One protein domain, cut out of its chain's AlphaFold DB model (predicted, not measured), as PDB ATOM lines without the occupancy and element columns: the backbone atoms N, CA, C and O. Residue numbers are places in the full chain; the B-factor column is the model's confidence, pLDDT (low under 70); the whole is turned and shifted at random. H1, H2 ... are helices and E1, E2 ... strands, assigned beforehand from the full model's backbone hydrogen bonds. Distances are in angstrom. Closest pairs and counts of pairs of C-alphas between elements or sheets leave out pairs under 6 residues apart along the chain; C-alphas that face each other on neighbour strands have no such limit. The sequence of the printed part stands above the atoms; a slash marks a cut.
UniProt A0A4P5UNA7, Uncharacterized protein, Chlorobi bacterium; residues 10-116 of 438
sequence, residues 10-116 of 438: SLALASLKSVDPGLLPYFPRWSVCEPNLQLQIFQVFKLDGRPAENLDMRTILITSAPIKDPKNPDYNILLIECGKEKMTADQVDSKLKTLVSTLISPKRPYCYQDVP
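AT A GLANCE: This is residues 10 to 116 of the 438 residues of an uncharacterized protein of Chlorobi bacterium (UniProt A0A4P5UNA7). A strongly twisted five-stranded sheet has H2 running across one face. The short helices H3 and H4 follow edge strand E4, and H1 begins a long lead-in to E1. The 107 printed residues include four named helices and five named strands, ordered H1 E1 H2 E2 E3 E4 H3 H4 E5; the sheet, E4 E3 E2 E1 E5, is all antiparallel. The class is mixed and the whole compact, with a radius of gyration of the C-alphas of 13.3 A and spans of 38, 31 and 26 A.

HOW THE PARTS SIT: E2, residues 60 to 66, and E3, residues 75 to 82, form a hairpin; N 63 and O 79 are within hydrogen-bond range at 2.8 A. E3 bends by 64 degrees at residue 78. E3 and E4, residues 85 to 88, form another hairpin, with N 87 to O 80 at 2.8 A; E2 E3 E4 are a meander, each strand the antiparallel neighbour of the one before. E1, residues 29 to 32, is antiparallel to E2, N 62 to O 30 at 2.9 A, and to E5, residues 112 to 115, N 31 to O 113 at 2.8 A. H2, residues 35 to 47, makes two layers with the sheet, a helix on one face, at a height of 9.7 A; its C-alpha closest to E3 is Phe 42, 6.9 A from that of Cys 82. H3, residues 89 to 95, stands at the sheet's level; C-alphas Leu 78 and Ala 89 are its closest to E3, 4.8 A. H4, residues 97 to 103, only grazes the sheet. H1, residues 10 to 14, is not on it. Every O i to N i+4 pair is within range in H1, H2 and H3; H4 has 1 of 3, and 2 of 4 for O i to N i+3.

IN THESE COORDINATES: H2 is 18.2 A long, E2 19.5 A and E3 19.1 A. C-alpha 10 is at (137.012, 138.090, 183.627) and C-alpha 115 at (154.160, 116.360, 191.653).

THE WHOLE: The printed part has no cut. The C-alphas farthest apart, Glu 53 and Lys 71, are 40.4 A apart. The links H1 to E1 and H2 to E2 are long. Residues 10 to 24, 26, 67 to 74 and 106 have pLDDT under 70.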
ATOM      1  N   SER A  10     137.342 139.036 184.697       38.00
ATOM      2  CA  SER A  10     137.012 138.090 183.627       38.00
ATOM      3  C   SER A  10     137.919 138.233 182.402       38.00
ATOM      4  O   SER A  10     138.153 137.248 181.706       38.00
ATOM      5  N   LEU A  11     138.485 139.422 182.157       33.72
ATOM      6  CA  LEU A  11     139.449 139.656 181.076       33.72
ATOM      7  C   LEU A  11     140.855 139.169 181.448       33.72
ATOM      8  O   LEU A  11     141.542 138.631 180.580       33.72
ATOM      9  N   ALA A  12     141.263 139.267 182.718       36.47
ATOM     10  CA  ALA A  12     142.525 138.693 183.193       36.47
ATOM     11  C   ALA A  12     142.507 137.151 183.152       36.47
ATOM     12  O   ALA A  12     143.455 136.542 182.657       36.47
ATOM     13  N   LEU A  13     141.394 136.514 183.552       37.69
ATOM     14  CA  LEU A  13     141.208 135.062 183.404       37.69
ATOM     15  C   LEU A  13     141.072 134.622 181.938       37.69
ATOM     16  O   LEU A  13     141.634 133.602 181.548       37.69
ATOM     17  N   ALA A  14     140.385 135.398 181.094       36.34
ATOM     18  CA  ALA A  14     140.272 135.094 179.666       36.34
ATOM     19  C   ALA A  14     141.585 135.301 178.888       36.34
ATOM     20  O   ALA A  14     141.693 134.828 177.757       36.34
ATOM     21  N   SER A  15     142.576 135.980 179.475       36.28
ATOM     22  CA  SER A  15     143.913 136.175 178.894       36.28
ATOM     23  C   SER A  15     144.887 135.037 179.238       36.28
ATOM     24  O   SER A  15     145.951 134.941 178.638       36.28
ATOM     25  N   LEU A  16     144.492 134.110 180.121       40.66
ATOM     26  CA  LEU A  16     145.205 132.864 180.449       40.66
ATOM     27  C   LEU A  16     144.769 131.681 179.552       40.66
ATOM     28  O   LEU A  16     144.837 130.520 179.949       40.66
ATOM     29  N   LYS A  17     144.301 131.949 178.324       45.72
ATOM     30  CA  LYS A  17     143.716 130.934 177.416       45.72
ATOM     31  C   LYS A  17     144.700 129.919 176.822       45.72
ATOM     32  O   LYS A  17     144.285 128.963 176.170       45.72
ATOM     33  N   SER A  18     145.983 130.059 177.114       51.41
ATOM     34  CA  SER A  18     146.960 128.981 177.036       51.41
ATOM     35  C   SER A  18     147.964 129.216 178.151       51.41
ATOM     36  O   SER A  18     148.769 130.140 178.051       51.41
ATOM     37  N   VAL A  19     147.909 128.423 179.223       56.62
ATOM     38  CA  VAL A  19     149.018 128.404 180.181       56.62
ATOM     39  C   VAL A  19     150.271 128.064 179.377       56.62
ATOM     40  O   VAL A  19     150.306 127.021 178.715       56.62
ATOM     41  N   ASP A  20     151.241 128.981 179.357       56.44
ATOM     42  CA  ASP A  20     152.535 128.765 178.715       56.44
ATOM     43  C   ASP A  20     153.098 127.429 179.236       56.44
ATOM     44  O   ASP A  20     153.174 127.250 180.458       56.44
ATOM     45  N   PRO A  21     153.457 126.467 178.360       60.38
ATOM     46  CA  PRO A  21     154.043 125.200 178.784       60.38
ATOM     47  C   PRO A  21     155.232 125.371 179.739       60.38
ATOM     48  O   PRO A  21     155.438 124.524 180.606       60.38
ATOM     49  N   GLY A  22     155.976 126.479 179.622       56.44
ATOM     50  CA  GLY A  22     157.087 126.818 180.508       56.44
ATOM     51  C   GLY A  22     156.673 127.205 181.931       56.44
ATOM     52  O   GLY A  22     157.500 127.109 182.834       56.44
ATOM     53  N   LEU A  23     155.414 127.600 182.158       62.00
ATOM     54  CA  LEU A  23     154.897 128.010 183.469       62.00
ATOM     55  C   LEU A  23     154.206 126.880 184.247       62.00
ATOM     56  O   LEU A  23     154.073 126.969 185.466       62.00
ATOM     57  N   LEU A  24     153.795 125.803 183.566       69.44
ATOM     58  CA  LEU A  24     153.127 124.646 184.178       69.44
ATOM     59  C   LEU A  24     153.893 124.030 185.364       69.44
ATOM     60  O   LEU A  24     153.238 123.645 186.335       69.44
ATOM     61  N   PRO A  25     155.241 123.940 185.351       72.81
ATOM     62  CA  PRO A  25     155.981 123.380 186.475       72.81
ATOM     63  C   PRO A  25     155.827 124.137 187.796       72.81
ATOM     64  O   PRO A  25     156.023 123.524 188.842       72.81
ATOM     65  N   TYR A  26     155.459 125.422 187.750       69.12
ATOM     66  CA  TYR A  26     155.373 126.318 188.912       69.12
ATOM     67  C   TYR A  26     154.005 126.318 189.599       69.12
ATOM     68  O   TYR A  26     153.828 126.961 190.633       69.12
ATOM     69  N   PHE A  27     153.034 125.593 189.048       78.31
ATOM     70  CA  PHE A  27     151.720 125.426 189.653       78.31
ATOM     71  C   PHE A  27     151.640 124.111 190.445       78.31
ATOM     72  O   PHE A  27     152.273 123.124 190.058       78.31
ATOM     73  N   PRO A  28     150.851 124.057 191.537       82.31
ATOM     74  CA  PRO A  28     150.487 122.809 192.196       82.31
ATOM     75  C   PRO A  28     149.931 121.783 191.207       82.31
ATOM     76  O   PRO A  28     148.932 122.036 190.520       82.31
ATOM     77  N   ARG A  29     150.585 120.620 191.154       85.75
ATOM     78  CA  ARG A  29     150.236 119.512 190.266       85.75
ATOM     79  C   ARG A  29     150.162 118.208 191.034       85.75
ATOM     80  O   ARG A  29     150.979 117.968 191.916       85.75
ATOM     81  N   TRP A  30     149.223 117.346 190.676       87.62
ATOM     82  CA  TRP A  30     149.151 115.991 191.221       87.62
ATOM     83  C   TRP A  30     148.630 115.013 190.180       87.62
ATOM     84  O   TRP A  30     147.837 115.371 189.306       87.62
ATOM     85  N   SER A  31     149.084 113.768 190.276       89.38
ATOM     86  CA  SER A  31     148.549 112.664 189.496       89.38
ATOM     87  C   SER A  31     147.418 111.976 190.255       89.38
ATOM     88  O   SER A  31     147.451 111.837 191.479       89.38
ATOM     89  N   VAL A  32     146.386 111.552 189.530       87.06
ATOM     90  CA  VAL A  32     145.282 110.771 190.104       87.06
ATOM     91  C   VAL A  32     145.677 109.299 190.083       87.06
ATOM     92  O   VAL A  32     145.960 108.780 189.008       87.06
ATOM     93  N   CYS A  33     145.672 108.615 191.233       85.62
ATOM     94  CA  CYS A  33     145.970 107.175 191.334       85.62
ATOM     95  C   CYS A  33     144.744 106.295 191.616       85.62
ATOM     96  O   CYS A  33     144.865 105.072 191.625       85.62
ATOM     97  N   GLU A  34     143.563 106.882 191.825       88.12
ATOM     98  CA  GLU A  34     142.337 106.117 192.065       88.12
ATOM     99  C   GLU A  34     141.727 105.574 190.756       88.12
ATOM    100  O   GLU A  34     141.298 106.371 189.917       88.12
ATOM    101  N   PRO A  35     141.590 104.242 190.583       85.62
ATOM    102  CA  PRO A  35     141.160 103.647 189.312       85.62
ATOM    103  C   PRO A  35     139.777 104.099 188.825       85.62
ATOM    104  O   PRO A  35     139.581 104.332 187.632       85.62
ATOM    105  N   ASN A  36     138.812 104.252 189.737       86.31
ATOM    106  CA  ASN A  36     137.452 104.673 189.384       86.31
ATOM    107  C   ASN A  36     137.431 106.108 188.847       86.31
ATOM    108  O   ASN A  36     136.754 106.393 187.861       86.31
ATOM    109  N   LEU A  37     138.197 107.001 189.477       86.00
ATOM    110  CA  LEU A  37     138.285 108.401 189.083       86.00
ATOM    111  C   LEU A  37     139.079 108.563 187.779       86.00
ATOM    112  O   LEU A  37     138.661 109.316 186.901       86.00
ATOM    113  N   GLN A  38     140.162 107.798 187.609       87.56
ATOM    114  CA  GLN A  38     140.913 107.742 186.353       87.56
ATOM    115  C   GLN A  38     140.018 107.332 185.175       87.56
ATOM    116  O   GLN A  38     140.051 107.962 184.119       87.56
ATOM    117  N   LEU A  39     139.177 106.312 185.366       87.94
ATOM    118  CA  LEU A  39     138.263 105.820 184.336       87.94
ATOM    119  C   LEU A  39     137.186 106.852 183.979       87.94
ATOM    120  O   LEU A  39     136.884 107.034 182.800       87.94
ATOM    121  N   GLN A  40     136.645 107.563 184.971       87.19
ATOM    122  CA  GLN A  40     135.672 108.634 184.744       87.19
ATOM    123  C   GLN A  40     136.283 109.792 183.941       87.19
ATOM    124  O   GLN A  40     135.693 110.224 182.953       87.19
ATOM    125  N   ILE A  41     137.490 110.243 184.300       86.00
ATOM    126  CA  ILE A  41     138.201 111.302 183.565       86.00
ATOM    127  C   ILE A  41     138.524 110.840 182.135       86.00
ATOM    128  O   ILE A  41     138.229 111.551 181.175       86.00
ATOM    129  N   PHE A  42     139.051 109.623 181.966       88.56
ATOM    130  CA  PHE A  42     139.365 109.051 180.653       88.56
ATOM    131  C   PHE A  42     138.132 108.965 179.737       88.56
ATOM    132  O   PHE A  42     138.203 109.293 178.550       88.56
ATOM    133  N   GLN A  43     136.976 108.564 180.279       87.62
ATOM    134  CA  GLN A  43     135.722 108.525 179.527       87.62
ATOM    135  C   GLN A  43     135.301 109.907 179.032       87.62
ATOM    136  O   GLN A  43     134.842 110.014 177.897       87.62
ATOM    137  N   VAL A  44     135.498 110.961 179.827       87.94
ATOM    138  CA  VAL A  44     135.182 112.329 179.393       87.94
ATOM    139  C   VAL A  44     136.066 112.763 178.224       87.94
ATOM    140  O   VAL A  44     135.550 113.308 177.252       87.94
ATOM    141  N   PHE A  45     137.365 112.448 178.243       88.12
ATOM    142  CA  PHE A  45     138.257 112.715 177.105       88.12
ATOM    143  C   PHE A  45     137.847 111.953 175.840       88.12
ATOM    144  O   PHE A  45     137.867 112.506 174.741       88.12
ATOM    145  N   LYS A  46     137.425 110.695 175.990       87.62
ATOM    146  CA  LYS A  46     136.942 109.885 174.867       87.62
ATOM    147  C   LYS A  46     135.626 110.420 174.292       87.62
ATOM    148  O   LYS A  46     135.477 110.476 173.074       87.62
ATOM    149  N   LEU A  47     134.685 110.815 175.151       87.56
ATOM    150  CA  LEU A  47     133.404 111.409 174.750       87.56
ATOM    151  C   LEU A  47     133.582 112.784 174.097       87.56
ATOM    152  O   LEU A  47     132.797 113.147 173.228       87.56
ATOM    153  N   ASP A  48     134.641 113.508 174.464       85.62
ATOM    154  CA  ASP A  48     135.031 114.764 173.823       85.62
ATOM    155  C   ASP A  48     135.615 114.589 172.405       85.62
ATOM    156  O   ASP A  48     135.901 115.567 171.719       85.62
ATOM    157  N   GLY A  49     135.810 113.348 171.947       84.19
ATOM    158  CA  GLY A  49     136.345 113.053 170.618       84.19
ATOM    159  C   GLY A  49     137.868 113.151 170.520       84.19
ATOM    160  O   GLY A  49     138.398 113.316 169.422       84.19
ATOM    161  N   ARG A  50     138.591 113.057 171.645       87.88
ATOM    162  CA  ARG A  50     140.061 113.066 171.638       87.88
ATOM    163  C   ARG A  50     140.635 111.762 171.060       87.88
ATOM    164  O   ARG A  50     140.040 110.701 171.270       87.88
ATOM    165  N   PRO A  51     141.778 111.808 170.343       85.19
ATOM    166  CA  PRO A  51     142.349 110.628 169.699       85.19
ATOM    167  C   PRO A  51     142.709 109.568 170.741       85.19
ATOM    168  O   PRO A  51     143.541 109.811 171.612       85.19
ATOM    169  N   ALA A  52     142.113 108.378 170.644       82.94
ATOM    170  CA  ALA A  52     142.327 107.303 171.618       82.94
ATOM    171  C   ALA A  52     143.801 106.864 171.721       82.94
ATOM    172  O   ALA A  52     144.228 106.404 172.772       82.94
ATOM    173  N   GLU A  53     144.573 107.046 170.649       85.88
ATOM    174  CA  GLU A  53     146.017 106.785 170.580       85.88
ATOM    175  C   GLU A  53     146.868 107.719 171.457       85.88
ATOM    176  O   GLU A  53     147.987 107.365 171.828       85.88
ATOM    177  N   ASN A  54     146.336 108.888 171.824       85.00
ATOM    178  CA  ASN A  54     147.019 109.881 172.652       85.00
ATOM    179  C   ASN A  54     146.549 109.874 174.114       85.00
ATOM    180  O   ASN A  54     147.147 110.567 174.939       85.00
ATOM    181  N   LEU A  55     145.495 109.119 174.439       87.25
ATOM    182  CA  LEU A  55     144.924 109.050 175.783       87.25
ATOM    183  C   LEU A  55     145.584 107.939 176.602       87.25
ATOM    184  O   LEU A  55     145.668 106.795 176.162       87.25
ATOM    185  N   ASP A  56     145.971 108.259 177.835       87.69
ATOM    186  CA  ASP A  56     146.491 107.283 178.792       87.69
ATOM    187  C   ASP A  56     145.817 107.458 180.157       87.69
ATOM    188  O   ASP A  56     145.948 108.488 180.817       87.69
ATOM    189  N   MET A  57     145.097 106.419 180.588       83.44
ATOM    190  CA  MET A  57     144.379 106.385 181.863       83.44
ATOM    191  C   MET A  57     145.326 106.366 183.073       83.44
ATOM    192  O   MET A  57     144.938 106.797 184.156       83.44
ATOM    193  N   ARG A  58     146.563 105.876 182.909       82.31
ATOM    194  CA  ARG A  58     147.565 105.840 183.988       82.31
ATOM    195  C   ARG A  58     148.280 107.175 184.172       82.31
ATOM    196  O   ARG A  58     148.861 107.404 185.228       82.31
ATOM    197  N   THR A  59     148.208 108.047 183.171       84.50
ATOM    198  CA  THR A  59     148.912 109.328 183.132       84.50
ATOM    199  C   THR A  59     147.893 110.460 183.128       84.50
ATOM    200  O   THR A  59     147.698 111.139 182.120       84.50
ATOM    201  N   ILE A  60     147.198 110.626 184.260       88.00
ATOM    202  CA  ILE A  60     146.258 111.729 184.475       88.00
ATOM    203  C   ILE A  60     146.879 112.728 185.441       88.00
ATOM    204  O   ILE A  60     147.076 112.402 186.614       88.00
ATOM    205  N   LEU A  61     147.167 113.932 184.945       87.31
ATOM    206  CA  LEU A  61     147.787 115.013 185.706       87.31
ATOM    207  C   LEU A  61     146.829 116.196 185.819       87.31
ATOM    208  O   LEU A  61     146.256 116.646 184.830       87.31
ATOM    209  N   ILE A  62     146.669 116.717 187.029       86.94
ATOM    210  CA  ILE A  62     145.848 117.894 187.305       86.94
ATOM    211  C   ILE A  62     146.782 119.038 187.672       86.94
ATOM    212  O   ILE A  62     147.617 118.885 188.556       86.94
ATOM    213  N   THR A  63     146.632 120.180 187.000       84.50
ATOM    214  CA  THR A  63     147.349 121.428 187.289       84.50
ATOM    215  C   THR A  63     146.363 122.470 187.792       84.50
ATOM    216  O   THR A  63     145.321 122.691 187.172       84.50
ATOM    217  N   SER A  64     146.684 123.131 188.904       82.56
ATOM    218  CA  SER A  64     145.765 124.060 189.567       82.56
ATOM    219  C   SER A  64     146.455 125.310 190.114       82.56
ATOM    220  O   SER A  64     147.664 125.313 190.322       82.56
ATOM    221  N   ALA A  65     145.680 126.361 190.381       77.38
ATOM    222  CA  ALA A  65     146.116 127.555 191.100       77.38
ATOM    223  C   ALA A  65     145.357 127.689 192.433       77.38
ATOM    224  O   ALA A  65     144.139 127.505 192.449       77.38
ATOM    225  N   PRO A  66     146.025 128.021 193.552       71.56
ATOM    226  CA  PRO A  66     145.347 128.278 194.820       71.56
ATOM    227  C   PRO A  66     144.551 129.598 194.761       71.56
ATOM    228  O   PRO A  66     145.067 130.612 194.295       71.56
ATOM    229  N   ILE A  67     143.299 129.591 195.229       63.09
ATOM    230  CA  ILE A  67     142.365 130.733 195.172       63.09
ATOM    231  C   ILE A  67     142.401 131.567 196.468       63.09
ATOM    232  O   ILE A  67     142.207 132.782 196.414       63.09
ATOM    233  N   LYS A  68     142.637 130.953 197.640       53.66
ATOM    234  CA  LYS A  68     142.644 131.623 198.962       53.66
ATOM    235  C   LYS A  68     143.622 130.985 199.959       53.66
ATOM    236  O   LYS A  68     144.027 129.853 199.755       53.66
ATOM    237  N   ASP A  69     143.966 131.769 200.991       52.62
ATOM    238  CA  ASP A  69     144.740 131.494 202.224       52.62
ATOM    239  C   ASP A  69     145.767 130.328 202.175       52.62
ATOM    240  O   ASP A  69     145.371 129.161 202.114       52.62
ATOM    241  N   PRO A  70     147.088 130.590 202.292       56.50
ATOM    242  CA  PRO A  70     148.138 129.564 202.201       56.50
ATOM    243  C   PRO A  70     148.029 128.406 203.210       56.50
ATOM    244  O   PRO A  70     148.709 127.397 203.037       56.50
ATOM    245  N   LYS A  71     147.189 128.515 204.250       54.09
ATOM    246  CA  LYS A  71     146.962 127.440 205.234       54.09
ATOM    247  C   LYS A  71     145.890 126.415 204.838       54.09
ATOM    248  O   LYS A  71     145.936 125.310 205.367       54.09
ATOM    249  N   ASN A  72     144.940 126.752 203.960       57.06
ATOM    250  CA  ASN A  72     143.884 125.850 203.462       57.06
ATOM    251  C   ASN A  72     143.412 126.314 202.068       57.06
ATOM    252  O   ASN A  72     142.357 126.944 201.958       57.06
ATOM    253  N   PRO A  73     144.184 126.041 201.005       60.78
ATOM    254  CA  PRO A  73     143.860 126.541 199.679       60.78
ATOM    255  C   PRO A  73     142.696 125.779 199.041       60.78
ATOM    256  O   PRO A  73     142.768 124.568 198.833       60.78
ATOM    257  N   ASP A  74     141.649 126.510 198.659       66.44
ATOM    258  CA  ASP A  74     140.742 126.069 197.599       66.44
ATOM    259  C   ASP A  74     141.493 126.155 196.263       66.44
ATOM    260  O   ASP A  74     142.140 127.167 195.978       66.44
ATOM    261  N   TYR A  75     141.428 125.108 195.441       74.31
ATOM    262  CA  TYR A  75     142.147 125.047 194.166       74.31
ATOM    263  C   TYR A  75     141.229 125.374 192.984       74.31
ATOM    264  O   TYR A  75     140.137 124.825 192.871       74.31
ATOM    265  N   ASN A  76     141.698 126.216 192.060       77.12
ATOM    266  CA  ASN A  76     141.102 126.377 190.736       77.12
ATOM    267  C   ASN A  76     141.836 125.485 189.736       77.12
ATOM    268  O   ASN A  76     143.058 125.590 189.615       77.12
ATOM    269  N   ILE A  77     141.128 124.626 189.005       80.38
ATOM    270  CA  ILE A  77     141.763 123.753 188.012       80.38
ATOM    271  C   ILE A  77     142.092 124.578 186.767       80.38
ATOM    272  O   ILE A  77     141.208 125.136 186.127       80.38
ATOM    273  N   LEU A  78     143.373 124.626 186.407       79.88
ATOM    274  CA  LEU A  78     143.849 125.311 185.206       79.88
ATOM    275  C   LEU A  78     143.867 124.373 183.994       79.88
ATOM    276  O   LEU A  78     143.533 124.776 182.877       79.88
ATOM    277  N   LEU A  79     144.290 123.127 184.220       85.25
ATOM    278  CA  LEU A  79     144.486 122.131 183.173       85.25
ATOM    279  C   LEU A  79     144.335 120.714 183.733       85.25
ATOM    280  O   LEU A  79     144.822 120.422 184.825       85.25
ATOM    281  N   ILE A  80     143.721 119.825 182.953       85.88
ATOM    282  CA  ILE A  80     143.770 118.375 183.175       85.88
ATOM    283  C   ILE A  80     144.395 117.728 181.944       85.88
ATOM    284  O   ILE A  80     143.973 117.998 180.821       85.88
ATOM    285  N   GLU A  81     145.386 116.873 182.155       88.06
ATOM    286  CA  GLU A  81     146.075 116.111 181.116       88.06
ATOM    287  C   GLU A  81     145.729 114.628 181.261       88.06
ATOM    288  O   GLU A  81     145.639 114.116 182.375       88.06
ATOM    289  N   CYS A  82     145.518 113.945 180.137       87.31
ATOM    290  CA  CYS A  82     145.307 112.502 180.059       87.31
ATOM    291  C   CYS A  82     146.160 111.960 178.907       87.31
ATOM    292  O   CYS A  82     145.805 112.087 177.733       87.31
ATOM    293  N   GLY A  83     147.323 111.395 179.235       88.00
ATOM    294  CA  GLY A  83     148.349 111.062 178.247       88.00
ATOM    295  C   GLY A  83     148.943 112.319 177.603       88.00
ATOM    296  O   GLY A  83     149.538 113.144 178.287       88.00
ATOM    297  N   LYS A  84     148.802 112.456 176.281       83.19
ATOM    298  CA  LYS A  84     149.280 113.624 175.510       83.19
ATOM    299  C   LYS A  84     148.197 114.677 175.271       83.19
ATOM    300  O   LYS A  84     148.501 115.767 174.786       83.19
ATOM    301  N   GLU A  85     146.942 114.357 175.573       85.31
ATOM    302  CA  GLU A  85     145.818 115.272 175.396       85.31
ATOM    303  C   GLU A  85     145.560 116.073 176.667       85.31
ATOM    304  O   GLU A  85     145.767 115.596 177.783       85.31
ATOM    305  N   LYS A  86     145.050 117.293 176.490       86.50
ATOM    306  CA  LYS A  86     144.791 118.214 177.593       86.50
ATOM    307  C   LYS A  86     143.464 118.950 177.438       86.50
ATOM    308  O   LYS A  86     143.053 119.287 176.324       86.50
ATOM    309  N   MET A  87     142.817 119.217 178.566       82.31
ATOM    310  CA  MET A  87     141.627 120.056 178.685       82.31
ATOM    311  C   MET A  87     141.957 121.310 179.489       82.31
ATOM    312  O   MET A  87     142.488 121.217 180.594       82.31
ATOM    313  N   THR A  88     141.643 122.477 178.927       82.00
ATOM    314  CA  THR A  88     141.780 123.781 179.599       82.00
ATOM    315  C   THR A  88     140.660 124.007 180.613       82.00
ATOM    316  O   THR A  88     139.625 123.348 180.530       82.00
ATOM    317  N   ALA A  89     140.833 124.964 181.530       76.38
ATOM    318  CA  ALA A  89     139.841 125.329 182.549       76.38
ATOM    319  C   ALA A  89     138.396 125.431 182.007       76.38
ATOM    320  O   ALA A  89     137.506 124.756 182.515       76.38
ATOM    321  N   ASP A  90     138.173 126.141 180.893       76.19
ATOM    322  CA  ASP A  90     136.843 126.268 180.263       76.19
ATOM    323  C   ASP A  90     136.241 124.909 179.838       76.19
ATOM    324  O   ASP A  90     135.031 124.665 179.922       76.19
ATOM    325  N   GLN A  91     137.088 123.997 179.350       78.25
ATOM    326  CA  GLN A  91     136.677 122.654 178.933       78.25
ATOM    327  C   GLN A  91     136.412 121.757 180.143       78.25
ATOM    328  O   GLN A  91     135.481 120.953 180.114       78.25
ATOM    329  N   VAL A  92     137.192 121.921 181.210       79.62
ATOM    330  CA  VAL A  92     137.012 121.216 182.480       79.62
ATOM    331  C   VAL A  92     135.692 121.635 183.135       79.62
ATOM    332  O   VAL A  92     134.877 120.774 183.461       79.62
ATOM    333  N   ASP A  93     135.406 122.932 183.223       76.38
ATOM    334  CA  ASP A  93     134.169 123.435 183.834       76.38
ATOM    335  C   ASP A  93     132.910 123.021 183.061       76.38
ATOM    336  O   ASP A  93     131.862 122.745 183.655       76.38
ATOM    337  N   SER A  94     133.003 122.936 181.732       79.50
ATOM    338  CA  SER A  94     131.874 122.541 180.883       79.50
ATOM    339  C   SER A  94     131.651 121.026 180.822       79.50
ATOM    340  O   SER A  94     130.498 120.596 180.780       79.50
ATOM    341  N   LYS A  95     132.715 120.207 180.835       80.75
ATOM    342  CA  LYS A  95     132.633 118.756 180.557       80.75
ATOM    343  C   LYS A  95     132.865 117.864 181.774       80.75
ATOM    344  O   LYS A  95     132.409 116.726 181.780       80.75
ATOM    345  N   LEU A  96     133.532 118.367 182.812       79.56
ATOM    346  CA  LEU A  96     133.874 117.629 184.036       79.56
ATOM    347  C   LEU A  96     133.148 118.172 185.276       79.56
ATOM    348  O   LEU A  96     133.505 117.811 186.392       79.56
ATOM    349  N   LYS A  97     132.109 119.002 185.110       75.31
ATOM    350  CA  LYS A  97     131.424 119.751 186.181       75.31
ATOM    351  C   LYS A  97     131.112 118.949 187.455       75.31
ATOM    352  O   LYS A  97     131.254 119.466 188.559       75.31
ATOM    353  N   THR A  98     130.692 117.693 187.320       75.06
ATOM    354  CA  THR A  98     130.403 116.801 188.458       75.06
ATOM    355  C   THR A  98     131.666 116.346 189.192       75.06
ATOM    356  O   THR A  98     131.657 116.239 190.415       75.06
ATOM    357  N   LEU A  99     132.763 116.136 188.466       78.00
ATOM    358  CA  LEU A  99     134.050 115.672 188.986       78.00
ATOM    359  C   LEU A  99     134.895 116.809 189.561       78.00
ATOM    360  O   LEU A  99     135.607 116.590 190.537       78.00
ATOM    361  N   VAL A 100     134.770 118.027 189.024       75.31
ATOM    362  CA  VAL A 100     135.517 119.212 189.483       75.31
ATOM    363  C   VAL A 100     135.359 119.421 190.989       75.31
ATOM    364  O   VAL A 100     136.360 119.598 191.673       75.31
ATOM    365  N   SER A 101     134.139 119.299 191.524       73.25
ATOM    366  CA  SER A 101     133.870 119.465 192.964       73.25
ATOM    367  C   SER A 101     134.656 118.499 193.863       73.25
ATOM    368  O   SER A 101     135.095 118.874 194.951       73.25
ATOM    369  N   THR A 102     134.894 117.274 193.390       76.94
ATOM    370  CA  THR A 102     135.714 116.273 194.082       76.94
ATOM    371  C   THR A 102     137.198 116.590 193.933       76.94
ATOM    372  O   THR A 102     137.947 116.487 194.903       76.94
ATOM    373  N   LEU A 103     137.620 117.006 192.733       78.94
ATOM    374  CA  LEU A 103     139.019 117.260 192.390       78.94
ATOM    375  C   LEU A 103     139.617 118.467 193.125       78.94
ATOM    376  O   LEU A 103     140.780 118.399 193.518       78.94
ATOM    377  N   ILE A 104     138.829 119.525 193.341       74.88
ATOM    378  CA  ILE A 104     139.267 120.774 193.993       74.88
ATOM    379  C   ILE A 104     139.261 120.721 195.525       74.88
ATOM    380  O   ILE A 104     139.763 121.643 196.163       74.88
ATOM    381  N   SER A 105     138.676 119.675 196.121       73.38
ATOM    382  CA  SER A 105     138.511 119.580 197.572       73.38
ATOM    383  C   SER A 105     139.873 119.614 198.281       73.38
ATOM    384  O   SER A 105     140.706 118.750 197.994       73.38
ATOM    385  N   PRO A 106     140.101 120.521 199.254       65.44
ATOM    386  CA  PRO A 106     141.385 120.631 199.957       65.44
ATOM    387  C   PRO A 106     141.806 119.330 200.652       65.44
ATOM    388  O   PRO A 106     142.988 119.027 200.769       65.44
ATOM    389  N   LYS A 107     140.827 118.529 201.089       70.31
ATOM    390  CA  LYS A 107     141.057 117.233 201.744       70.31
ATOM    391  C   LYS A 107     141.285 116.076 200.765       70.31
ATOM    392  O   LYS A 107     141.550 114.982 201.247       70.31
ATOM    393  N   ARG A 108     141.128 116.304 199.449       77.75
ATOM    394  CA  ARG A 108     141.265 115.341 198.335       77.75
ATOM    395  C   ARG A 108     140.876 113.910 198.750       77.75
ATOM    396  O   ARG A 108     141.754 113.107 199.050       77.75
ATOM    397  N   PRO A 109     139.573 113.566 198.789       78.19
ATOM    398  CA  PRO A 109     139.084 112.296 199.346       78.19
ATOM    399  C   PRO A 109     139.386 111.057 198.474       78.19
ATOM    400  O   PRO A 109     138.733 110.030 198.629       78.19
ATOM    401  N   TYR A 110     140.342 111.161 197.549       82.50
ATOM    402  CA  TYR A 110     140.723 110.163 196.553       82.50
ATOM    403  C   TYR A 110     142.236 109.922 196.592       82.50
ATOM    404  O   TYR A 110     142.987 110.721 197.147       82.50
ATOM    405  N   CYS A 111     142.713 108.834 195.985       84.00
ATOM    406  CA  CYS A 111     144.155 108.578 195.864       84.00
ATOM    407  C   CYS A 111     144.806 109.577 194.892       84.00
ATOM    408  O   CYS A 111     144.437 109.617 193.711       84.00
ATOM    409  N   TYR A 112     145.823 110.312 195.350       85.94
ATOM    410  CA  TYR A 112     146.662 111.178 194.514       85.94
ATOM    411  C   TYR A 112     148.152 111.055 194.865       85.94
ATOM    412  O   TYR A 112     148.508 110.630 195.964       85.94
ATOM    413  N   GLN A 113     149.022 111.447 193.932       83.31
ATOM    414  CA  GLN A 113     150.446 111.676 194.191       83.31
ATOM    415  C   GLN A 113     150.799 113.103 193.778       83.31
ATOM    416  O   GLN A 113     150.602 113.481 192.623       83.31
ATOM    417  N   ASP A 114     151.308 113.905 194.710       82.06
ATOM    418  CA  ASP A 114     151.760 115.257 194.386       82.06
ATOM    419  C   ASP A 114     152.992 115.213 193.479       82.06
ATOM    420  O   ASP A 114     153.942 114.460 193.704       82.06
ATOM    421  N   VAL A 115     152.981 116.061 192.456       80.75
ATOM    422  CA  VAL A 115     154.160 116.360 191.653       80.75
ATOM    423  C   VAL A 115     154.799 117.604 192.263       80.75
ATOM    424  O   VAL A 115     154.132 118.640 192.339       80.75
ATOM    425  N   PRO A 116     156.069 117.535 192.703       73.62
ATOM    426  CA  PRO A 116     156.730 118.677 193.309       73.62
ATOM    427  C   PRO A 116     156.702 119.864 192.346       73.62
ATOM    428  O   PRO A 116     157.002 119.744 191.152       73.62
TER     429      PRO A 116